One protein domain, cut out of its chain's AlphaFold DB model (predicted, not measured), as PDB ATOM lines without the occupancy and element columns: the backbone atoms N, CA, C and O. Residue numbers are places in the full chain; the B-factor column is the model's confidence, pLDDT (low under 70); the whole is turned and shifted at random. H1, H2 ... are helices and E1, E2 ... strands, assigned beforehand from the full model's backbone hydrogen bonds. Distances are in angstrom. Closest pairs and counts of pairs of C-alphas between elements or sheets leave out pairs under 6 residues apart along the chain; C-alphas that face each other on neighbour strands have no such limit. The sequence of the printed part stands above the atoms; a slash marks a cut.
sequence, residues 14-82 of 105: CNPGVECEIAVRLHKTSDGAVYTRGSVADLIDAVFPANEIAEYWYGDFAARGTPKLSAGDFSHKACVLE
ATOM      1  N   CYS A  14      -5.805  43.228  17.492       91.69
ATOM      2  CA  CYS A  14      -6.621  42.488  18.447       91.69
ATOM      3  C   CYS A  14      -5.727  41.634  19.351       91.69
ATOM      4  O   CYS A  14      -5.259  40.579  18.935       91.69
ATOM      5  N   ASN A  15      -5.538  42.075  20.601       91.31
ATOM      6  CA  ASN A  15      -4.708  41.398  21.606       91.31
ATOM      7  C   ASN A  15      -3.310  41.001  21.068       91.31
ATOM      8  O   ASN A  15      -3.018  39.806  20.944       91.31
ATOM      9  N   PRO A  16      -2.477  41.986  20.676       92.94
ATOM     10  CA  PRO A  16      -1.203  41.712  20.027       92.94
ATOM     11  C   PRO A  16      -0.147  41.173  20.998       92.94
ATOM     12  O   PRO A  16      -0.041  41.629  22.138       92.94
ATOM     13  N   GLY A  17       0.687  40.269  20.497       92.06
ATOM     14  CA  GLY A  17       1.978  39.899  21.069       92.06
ATOM     15  C   GLY A  17       3.134  40.265  20.147       92.06
ATOM     16  O   GLY A  17       2.936  40.636  18.989       92.06
ATOM     17  N   VAL A  18       4.351  40.152  20.678       94.44
ATOM     18  CA  VAL A  18       5.593  40.304  19.917       94.44
ATOM     19  C   VAL A  18       6.479  39.095  20.168       94.44
ATOM     20  O   VAL A  18       6.765  38.769  21.322       94.44
ATOM     21  N   GLU A  19       6.958  38.483  19.093       95.25
ATOM     22  CA  GLU A  19       7.856  37.329  19.127       95.25
ATOM     23  C   GLU A  19       9.242  37.725  18.595       95.25
ATOM     24  O   GLU A  19       9.381  38.670  17.816       95.25
ATOM     25  N   CYS A  20      10.289  37.064  19.095       97.00
ATOM     26  CA  CYS A  20      11.680  37.312  18.712       97.00
ATOM     27  C   CYS A  20      12.134  36.204  17.769       97.00
ATOM     28  O   CYS A  20      12.240  35.049  18.179       97.00
ATOM     29  N   GLU A  21      12.419  36.576  16.530       96.75
ATOM     30  CA  GLU A  21      12.497  35.675  15.389       96.75
ATOM     31  C   GLU A  21      13.810  35.871  14.618       96.75
ATOM     32  O   GLU A  21      14.501  36.892  14.727       96.75
ATOM     33  N   ILE A  22      14.128  34.894  13.773       95.75
ATOM     34  CA  ILE A  22      15.166  35.009  12.747       95.75
ATOM     35  C   ILE A  22      14.478  34.839  11.397       95.75
ATOM     36  O   ILE A  22      14.030  33.745  11.058       95.75
ATOM     37  N   ALA A  23      14.423  35.909  10.608       96.75
ATOM     38  CA  ALA A  23      13.908  35.847   9.248       96.75
ATOM     39  C   ALA A  23      15.033  35.540   8.256       96.75
ATOM     40  O   ALA A  23      16.183  35.947   8.435       96.75
ATOM     41  N   VAL A  24      14.686  34.854   7.169       95.44
ATOM     42  CA  VAL A  24      15.612  34.552   6.075       95.44
ATOM     43  C   VAL A  24      15.019  34.984   4.743       95.44
ATOM     44  O   VAL A  24      13.821  34.837   4.501       95.44
ATOM     45  N   ARG A  25      15.868  35.495   3.854       95.81
ATOM     46  CA  ARG A  25      15.544  35.651   2.437       95.81
ATOM     47  C   ARG A  25      16.140  34.476   1.683       95.81
ATOM     48  O   ARG A  25      17.310  34.158   1.875       95.81
ATOM     49  N   LEU A  26      15.349  33.853   0.819       94.94
ATOM     50  CA  LEU A  26      15.806  32.782  -0.061       94.94
ATOM     51  C   LEU A  26      16.195  33.372  -1.422       94.94
ATOM     52  O   LEU A  26      15.472  34.228  -1.932       94.94
ATOM     53  N   HIS A  27      17.299  32.922  -2.028       95.06
ATOM     54  CA  HIS A  27      17.676  33.366  -3.387       95.06
ATOM     55  C   HIS A  27      16.983  32.564  -4.496       95.06
ATOM     56  O   HIS A  27      17.051  32.937  -5.666       95.06
ATOM     57  N   LYS A  28      16.334  31.448  -4.154       91.62
ATOM     58  CA  LYS A  28      15.557  30.632  -5.089       91.62
ATOM     59  C   LYS A  28      14.319  30.051  -4.415       91.62
ATOM     60  O   LYS A  28      14.281  29.868  -3.199       91.62
ATOM     61  N   THR A  29      13.296  29.788  -5.220       88.69
ATOM     62  CA  THR A  29      12.054  29.143  -4.783       88.69
ATOM     63  C   THR A  29      12.293  27.668  -4.465       88.69
ATOM     64  O   THR A  29      13.238  27.061  -4.967       88.69
ATOM     65  N   SER A  30      11.414  27.093  -3.644       81.25
ATOM     66  CA  SER A  30      11.382  25.652  -3.414       81.25
ATOM     67  C   SER A  30      11.121  24.885  -4.714       81.25
ATOM     68  O   SER A  30      10.241  25.263  -5.485       81.25
ATOM     69  N   ASP A  31      11.841  23.785  -4.926       87.12
ATOM     70  CA  ASP A  31      11.627  22.843  -6.031       87.12
ATOM     71  C   ASP A  31      10.728  21.649  -5.644       87.12
ATOM     72  O   ASP A  31      10.474  20.767  -6.461       87.12
ATOM     73  N   GLY A  32      10.220  21.623  -4.405       84.69
ATOM     74  CA  GLY A  32       9.393  20.536  -3.881       84.69
ATOM     75  C   GLY A  32      10.165  19.273  -3.486       84.69
ATOM     76  O   GLY A  32       9.532  18.271  -3.148       84.69
ATOM     77  N   ALA A  33      11.502  19.295  -3.502       90.19
ATOM     78  CA  ALA A  33      12.311  18.188  -3.012       90.19
ATOM     79  C   ALA A  33      12.201  18.021  -1.486       90.19
ATOM     80  O   ALA A  33      11.755  18.900  -0.745       90.19
ATOM     81  N   VAL A  34      12.648  16.864  -0.997       93.69
ATOM     82  CA  VAL A  34      12.819  16.649   0.443       93.69
ATOM     83  C   VAL A  34      14.016  17.465   0.917       93.69
ATOM     84  O   VAL A  34      15.150  17.225   0.502       93.69
ATOM     85  N   TYR A  35      13.766  18.408   1.819       92.50
ATOM     86  CA  TYR A  35      14.805  19.264   2.368       92.50
ATOM     87  C   TYR A  35      15.465  18.667   3.610       92.50
ATOM     88  O   TYR A  35      14.821  18.130   4.510       92.50
ATOM     89  N   THR A  36      16.777  18.846   3.677       92.38
ATOM     90  CA  THR A  36      17.607  18.660   4.867       92.38
ATOM     91  C   THR A  36      18.049  20.015   5.419       92.38
ATOM     92  O   THR A  36      18.010  21.032   4.723       92.38
ATOM     93  N   ARG A  37      18.555  20.036   6.657       87.62
ATOM     94  CA  ARG A  37      19.166  21.241   7.244       87.62
ATOM     95  C   ARG A  37      20.257  21.840   6.344       87.62
ATOM     96  O   ARG A  37      20.299  23.055   6.196       87.62
ATOM     97  N   GLY A  38      21.111  21.000   5.751       87.00
ATOM     98  CA  GLY A  38      22.186  21.443   4.857       87.00
ATOM     99  C   GLY A  38      21.639  22.077   3.580       87.00
ATOM    100  O   GLY A  38      21.953  23.222   3.285       87.00
ATOM    101  N   SER A  39      20.715  21.393   2.899       89.81
ATOM    102  CA  SER A  39      20.123  21.923   1.662       89.81
ATOM    103  C   SER A  39      19.325  23.215   1.870       89.81
ATOM    104  O   SER A  39      19.204  23.998   0.939       89.81
ATOM    105  N   VAL A  40      18.765  23.449   3.067       90.50
ATOM    106  CA  VAL A  40      18.109  24.730   3.388       90.50
ATOM    107  C   VAL A  40      19.131  25.835   3.615       90.50
ATOM    108  O   VAL A  40      18.898  26.955   3.174       90.50
ATOM    109  N   ALA A  41      20.267  25.548   4.257       89.25
ATOM    110  CA  ALA A  41      21.330  26.541   4.413       89.25
ATOM    111  C   ALA A  41      21.817  27.056   3.048       89.25
ATOM    112  O   ALA A  41      21.969  28.263   2.874       89.25
ATOM    113  N   ASP A  42      21.925  26.161   2.065       89.31
ATOM    114  CA  ASP A  42      22.281  26.487   0.678       89.31
ATOM    115  C   ASP A  42      21.206  27.291  -0.071       89.31
ATOM    116  O   ASP A  42      21.438  27.683  -1.208       89.31
ATOM    117  N   LEU A  43      20.020  27.516   0.507       92.06
ATOM    118  CA  LEU A  43      18.952  28.343  -0.071       92.06
ATOM    119  C   LEU A  43      18.947  29.778   0.466       92.06
ATOM    120  O   LEU A  43      18.315  30.653  -0.135       92.06
ATOM    121  N   ILE A  44      19.608  30.026   1.596       93.44
ATOM    122  CA  ILE A  44      19.545  31.302   2.310       93.44
ATOM    123  C   ILE A  44      20.481  32.312   1.643       93.44
ATOM    124  O   ILE A  44      21.688  32.115   1.562       93.44
ATOM    125  N   ASP A  45      19.906  33.418   1.181       95.12
ATOM    126  CA  ASP A  45      20.617  34.585   0.654       95.12
ATOM    127  C   ASP A  45      21.053  35.535   1.775       95.12
ATOM    128  O   ASP A  45      22.185  36.006   1.825       95.12
ATOM    129  N   ALA A  46      20.134  35.817   2.699       96.06
ATOM    130  CA  ALA A  46      20.352  36.759   3.787       96.06
ATOM    131  C   ALA A  46      19.555  36.363   5.028       96.06
ATOM    132  O   ALA A  46      18.482  35.764   4.928       96.06
ATOM    133  N   VAL A  47      20.072  36.748   6.191       96.69
ATOM    134  CA  VAL A  47      19.479  36.506   7.511       96.69
ATOM    135  C   VAL A  47      19.233  37.844   8.189       96.69
ATOM    136  O   VAL A  47      20.074  38.737   8.113       96.69
ATOM    137  N   PHE A  48      18.105  37.971   8.874       96.75
ATOM    138  CA  PHE A  48      17.674  39.197   9.530       96.75
ATOM    139  C   PHE A  48      17.209  38.861  10.949       96.75
ATOM    140  O   PHE A  48      16.384  37.957  11.110       96.75
ATOM    141  N   PRO A  49      17.665  39.588  11.982       96.31
ATOM    142  CA  PRO A  49      16.908  39.660  13.220       96.31
ATOM    143  C   PRO A  49      15.509  40.194  12.903       96.31
ATOM    144  O   PRO A  49      15.359  41.143  12.123       96.31
ATOM    145  N   ALA A  50      14.489  39.565  13.468       97.44
ATOM    146  CA  ALA A  50      13.113  39.898  13.158       97.44
ATOM    147  C   ALA A  50      12.237  39.872  14.404       97.44
ATOM    148  O   ALA A  50      12.513  39.190  15.391       97.44
ATOM    149  N   ASN A  51      11.139  40.609  14.315       96.81
ATOM    150  CA  ASN A  51      10.052  40.534  15.265       96.81
ATOM    151  C   ASN A  51       8.776  40.200  14.509       96.81
ATOM    152  O   ASN A  51       8.411  40.916  13.571       96.81
ATOM    153  N   GLU A  52       8.083  39.150  14.933       96.69
ATOM    154  CA  GLU A  52       6.705  38.923  14.519       96.69
ATOM    155  C   GLU A  52       5.763  39.674  15.459       96.69
ATOM    156  O   GLU A  52       5.971  39.733  16.671       96.69
ATOM    157  N   ILE A  53       4.733  40.281  14.878       95.56
ATOM    158  CA  ILE A  53       3.573  40.776  15.601       95.56
ATOM    159  C   ILE A  53       2.464  39.762  15.352       95.56
ATOM    160  O   ILE A  53       1.954  39.668  14.230       95.56
ATOM    161  N   ALA A  54       2.118  39.025  16.401       94.00
ATOM    162  CA  ALA A  54       1.079  38.008  16.388       94.00
ATOM    163  C   ALA A  54      -0.193  38.534  17.061       94.00
ATOM    164  O   ALA A  54      -0.132  39.406  17.929       94.00
ATOM    165  N   GLU A  55      -1.357  38.010  16.686       92.50
ATOM    166  CA  GLU A  55      -2.632  38.362  17.307       92.50
ATOM    167  C   GLU A  55      -3.341  37.155  17.919       92.50
ATOM    168  O   GLU A  55      -3.722  36.200  17.243       92.50
ATOM    169  N   TYR A  56      -3.622  37.233  19.218       86.56
ATOM    170  CA  TYR A  56      -4.253  36.134  19.941       86.56
ATOM    171  C   TYR A  56      -5.769  36.356  20.048       86.56
ATOM    172  O   TYR A  56      -6.297  36.704  21.107       86.56
ATOM    173  N   TRP A  57      -6.488  36.125  18.940       77.31
ATOM    174  CA  TRP A  57      -7.952  36.321  18.810       77.31
ATOM    175  C   TRP A  57      -8.810  35.337  19.620       77.31
ATOM    176  O   TRP A  57     -10.037  35.416  19.653       77.31
ATOM    177  N   TYR A  58      -8.175  34.333  20.209       69.88
ATOM    178  CA  TYR A  58      -8.786  33.029  20.405       69.88
ATOM    179  C   TYR A  58      -8.741  32.533  21.865       69.88
ATOM    180  O   TYR A  58      -9.195  31.425  22.155       69.88
ATOM    181  N   GLY A  59      -8.309  33.354  22.821       74.81
ATOM    182  CA  GLY A  59      -8.200  32.921  24.218       74.81
ATOM    183  C   GLY A  59      -7.149  31.816  24.361       74.81
ATOM    184  O   GLY A  59      -6.036  31.985  23.878       74.81
ATOM    185  N   ASP A  60      -7.488  30.688  24.993       77.81
ATOM    186  CA  ASP A  60      -6.541  29.583  25.195       77.81
ATOM    187  C   ASP A  60      -6.124  28.925  23.863       77.81
ATOM    188  O   ASP A  60      -6.919  28.257  23.192       77.81
ATOM    189  N   PHE A  61      -4.862  29.137  23.483       71.31
ATOM    190  CA  PHE A  61      -4.227  28.571  22.295       71.31
ATOM    191  C   PHE A  61      -3.983  27.061  22.423       71.31
ATOM    192  O   PHE A  61      -4.170  26.332  21.451       71.31
ATOM    193  N   ALA A  62      -3.625  26.569  23.615       74.62
ATOM    194  CA  ALA A  62      -3.312  25.155  23.836       74.62
ATOM    195  C   ALA A  62      -4.562  24.269  23.729       74.62
ATOM    196  O   ALA A  62      -4.487  23.119  23.300       74.62
ATOM    197  N   ALA A  63      -5.732  24.828  24.042       81.56
ATOM    198  CA  ALA A  63      -7.021  24.167  23.856       81.56
ATOM    199  C   ALA A  63      -7.463  24.068  22.379       81.56
ATOM    200  O   ALA A  63      -8.538  23.532  22.085       81.56
ATOM    201  N   ARG A  64      -6.685  24.603  21.426       74.62
ATOM    202  CA  ARG A  64      -7.064  24.669  20.008       74.62
ATOM    203  C   ARG A  64      -6.232  23.710  19.168       74.62
ATOM    204  O   ARG A  64      -5.012  23.742  19.165       74.62
ATOM    205  N   GLY A  65      -6.921  22.865  18.403       85.12
ATOM    206  CA  GLY A  65      -6.277  21.983  17.431       85.12
ATOM    207  C   GLY A  65      -5.719  22.747  16.226       85.12
ATOM    208  O   GLY A  65      -6.265  23.783  15.829       85.12
ATOM    209  N   THR A  66      -4.691  22.177  15.592       89.06
ATOM    210  CA  THR A  66      -3.984  22.713  14.415       89.06
ATOM    211  C   THR A  66      -4.891  23.301  13.325       89.06
ATOM    212  O   THR A  66      -4.571  24.390  12.854       89.06
ATOM    213  N   PRO A  67      -6.050  22.704  12.958       90.00
ATOM    214  CA  PRO A  67      -6.908  23.279  11.920       90.00
ATOM    215  C   PRO A  67      -7.380  24.710  12.214       90.00
ATOM    216  O   PRO A  67      -7.480  25.522  11.298       90.00
ATOM    217  N   LYS A  68      -7.645  25.047  13.486       87.00
ATOM    218  CA  LYS A  68      -8.053  26.408  13.872       87.00
ATOM    219  C   LYS A  68      -6.894  27.398  13.794       87.00
ATOM    220  O   LYS A  68      -7.129  28.558  13.479       87.00
ATOM    221  N   LEU A  69      -5.675  26.941  14.075       87.50
ATOM    222  CA  LEU A  69      -4.471  27.761  13.961       87.50
ATOM    223  C   LEU A  69      -4.188  28.081  12.496       87.50
ATOM    224  O   LEU A  69      -4.029  29.245  12.149       87.50
ATOM    225  N   SER A  70      -4.242  27.072  11.623       90.50
ATOM    226  CA  SER A  70      -4.073  27.265  10.179       90.50
ATOM    227  C   SER A  70      -5.139  28.189   9.588       90.50
ATOM    228  O   SER A  70      -4.818  29.050   8.779       90.50
ATOM    229  N   ALA A  71      -6.401  28.063  10.016       89.88
ATOM    230  CA  ALA A  71      -7.472  28.954   9.567       89.88
ATOM    231  C   ALA A  71      -7.285  30.416  10.016       89.88
ATOM    232  O   ALA A  71      -7.841  31.318   9.395       89.88
ATOM    233  N   GLY A  72      -6.535  30.648  11.096       88.38
ATOM    234  CA  GLY A  72      -6.174  31.978  11.586       88.38
ATOM    235  C   GLY A  72      -4.794  32.446  11.134       88.38
ATOM    236  O   GLY A  72      -4.210  33.268  11.827       88.38
ATOM    237  N   ASP A  73      -4.252  31.876  10.053       92.25
ATOM    238  CA  ASP A  73      -2.912  32.180   9.530       92.25
ATOM    239  C   ASP A  73      -1.807  32.091  10.597       92.25
ATOM    240  O   ASP A  73      -0.919  32.930  10.692       92.25
ATOM    241  N   PHE A  74      -1.922  31.103  11.491       91.62
ATOM    242  CA  PHE A  74      -1.033  30.920  12.642       91.62
ATOM    243  C   PHE A  74      -0.867  32.166  13.527       91.62
ATOM    244  O   PHE A  74       0.126  32.295  14.232       91.62
ATOM    245  N   SER A  75      -1.897  33.016  13.598       91.25
ATOM    246  CA  SER A  75      -1.909  34.273  14.365       91.25
ATOM    247  C   SER A  75      -1.068  35.394  13.744       91.25
ATOM    248  O   SER A  75      -0.886  36.426  14.389       91.25
ATOM    249  N   HIS A  76      -0.578  35.230  12.511       94.25
ATOM    250  CA  HIS A  76       0.236  36.234  11.841       94.25
ATOM    251  C   HIS A  76      -0.536  37.539  11.625       94.25
ATOM    252  O   HIS A  76      -1.672  37.548  11.143       94.25
ATOM    253  N   LYS A  77       0.110  38.673  11.910       95.25
ATOM    254  CA  LYS A  77      -0.418  39.995  11.550       95.25
ATOM    255  C   LYS A  77       0.595  40.861  10.827       95.25
ATOM    256  O   LYS A  77       0.251  41.523   9.845       95.25
ATOM    257  N   ALA A  78       1.826  40.914  11.319       95.62
ATOM    258  CA  ALA A  78       2.893  41.660  10.672       95.62
ATOM    259  C   ALA A  78       4.269  41.180  11.130       95.62
ATOM    260  O   ALA A  78       4.406  40.441  12.095       95.62
ATOM    261  N   CYS A  79       5.307  41.676  10.466       97.00
ATOM    262  CA  CYS A  79       6.682  41.517  10.909       97.00
ATOM    263  C   CYS A  79       7.472  42.815  10.736       97.00
ATOM    264  O   CYS A  79       7.170  43.634   9.854       97.00
ATOM    265  N   VAL A  80       8.490  42.974  11.575       97.62
ATOM    266  CA  VAL A  80       9.507  44.023  11.505       97.62
ATOM    267  C   VAL A  80      10.848  43.339  11.282       97.62
ATOM    268  O   VAL A  80      11.186  42.397  11.993       97.62
ATOM    269  N   LEU A  81      11.599  43.804  10.286       97.62
ATOM    270  CA  LEU A  81      12.951  43.322  10.014       97.62
ATOM    271  C   LEU A  81      13.973  44.363  10.466       97.62
ATOM    272  O   LEU A  81      13.821  45.557  10.188       97.62
ATOM    273  N   GLU A  82      15.034  43.893  11.109       96.44
ATOM    274  CA  GLU A  82      16.276  44.646  11.252       96.44
ATOM    275  C   GLU A  82      17.149  44.479   9.992       96.44
ATOM    276  O   GLU A  82      16.824  43.675   9.112       96.44
TER     277      GLU A  82
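What this domain is: This is residues 14 to 82 of the 105 residues of an uncharacterized protein of Rhodospirillaceae bacterium (UniProt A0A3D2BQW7). A long two-stranded ribbon, E1 beside E2, forms an arch, with the short strand E3 added along part of E2, and a loop with one short helix hangs from each end of the ribbon toward the same side, like two legs with an empty space between them. The leg with H1 joins the end of E1 to the start of E2, and the leg with H2 leads from the end of E2 to E3. The printed part has 69 residues, with two named helices and three named strands in the order E1, H1, E2, H2, E3; the sheet runs E1, E2, E3, antiparallel throughout, and the class is mixed, helices and strands. The whole is loose, with a radius of gyration of the C-alphas of 15.1 A and spans of 39 by 29 by 16 A.

How they stand to each other: E1, residues 16 to 26, is an edge strand, and it bends by 68 degrees at residue 20. Its antiparallel neighbour is the inner strand E2, residues 44 to 55, at 161 degrees between directions; E2 bends by 70 degrees at residue 47. C-alphas 16 and 55 face each other at 4.5 A, and so do 26 and 44 at 4.7 A; N 19 and O 52 are within hydrogen-bond range at 2.9 A, as are N 25 and O 46 at 2.8 A. H1, residues 37 to 41, is not on the sheet, with 3 pairs of C-alphas within 10 A. H2, residues 66 to 71, is not on the sheet either, with 1 such pair, and H1 and H2 are apart. E3, residues 76 to 81, is the other edge strand, antiparallel to E2 at 135 degrees; N 51 and O 80 are within hydrogen-bond range at 2.9 A, and N 53 and O 78 at 2.8 A. The closest C-alphas of E1 and E3, those of Ala 23 and Leu 81, are 7.6 A apart. The sheet is strongly twisted, its C-alphas lying up to 5.6 A off its best plane. In H1 and H2 every O i to N i+4 pair is within hydrogen-bond range.

Where its parts are: E1 measures 27.8 A from C-alpha 16 at (-1.203, 41.712, 20.027) to C-alpha 26 at (15.806, 32.782, -0.061). H1 measures 6.4 A, E2 27.7 A and H2 8.6 A. E3 measures 14.7 A and ends with C-alpha 81 at (12.951, 43.322, 10.014).

The domain as a whole: The two C-alphas farthest apart, those of Asp 42 and Gly 59, are 39.0 A from each other. Residues 31 to 39, of which 37 to 39 belong to H1, stand free. The printed part has no cut and no long link. The mean pLDDT of the printed part is 90.5, and Tyr 58 is under 70.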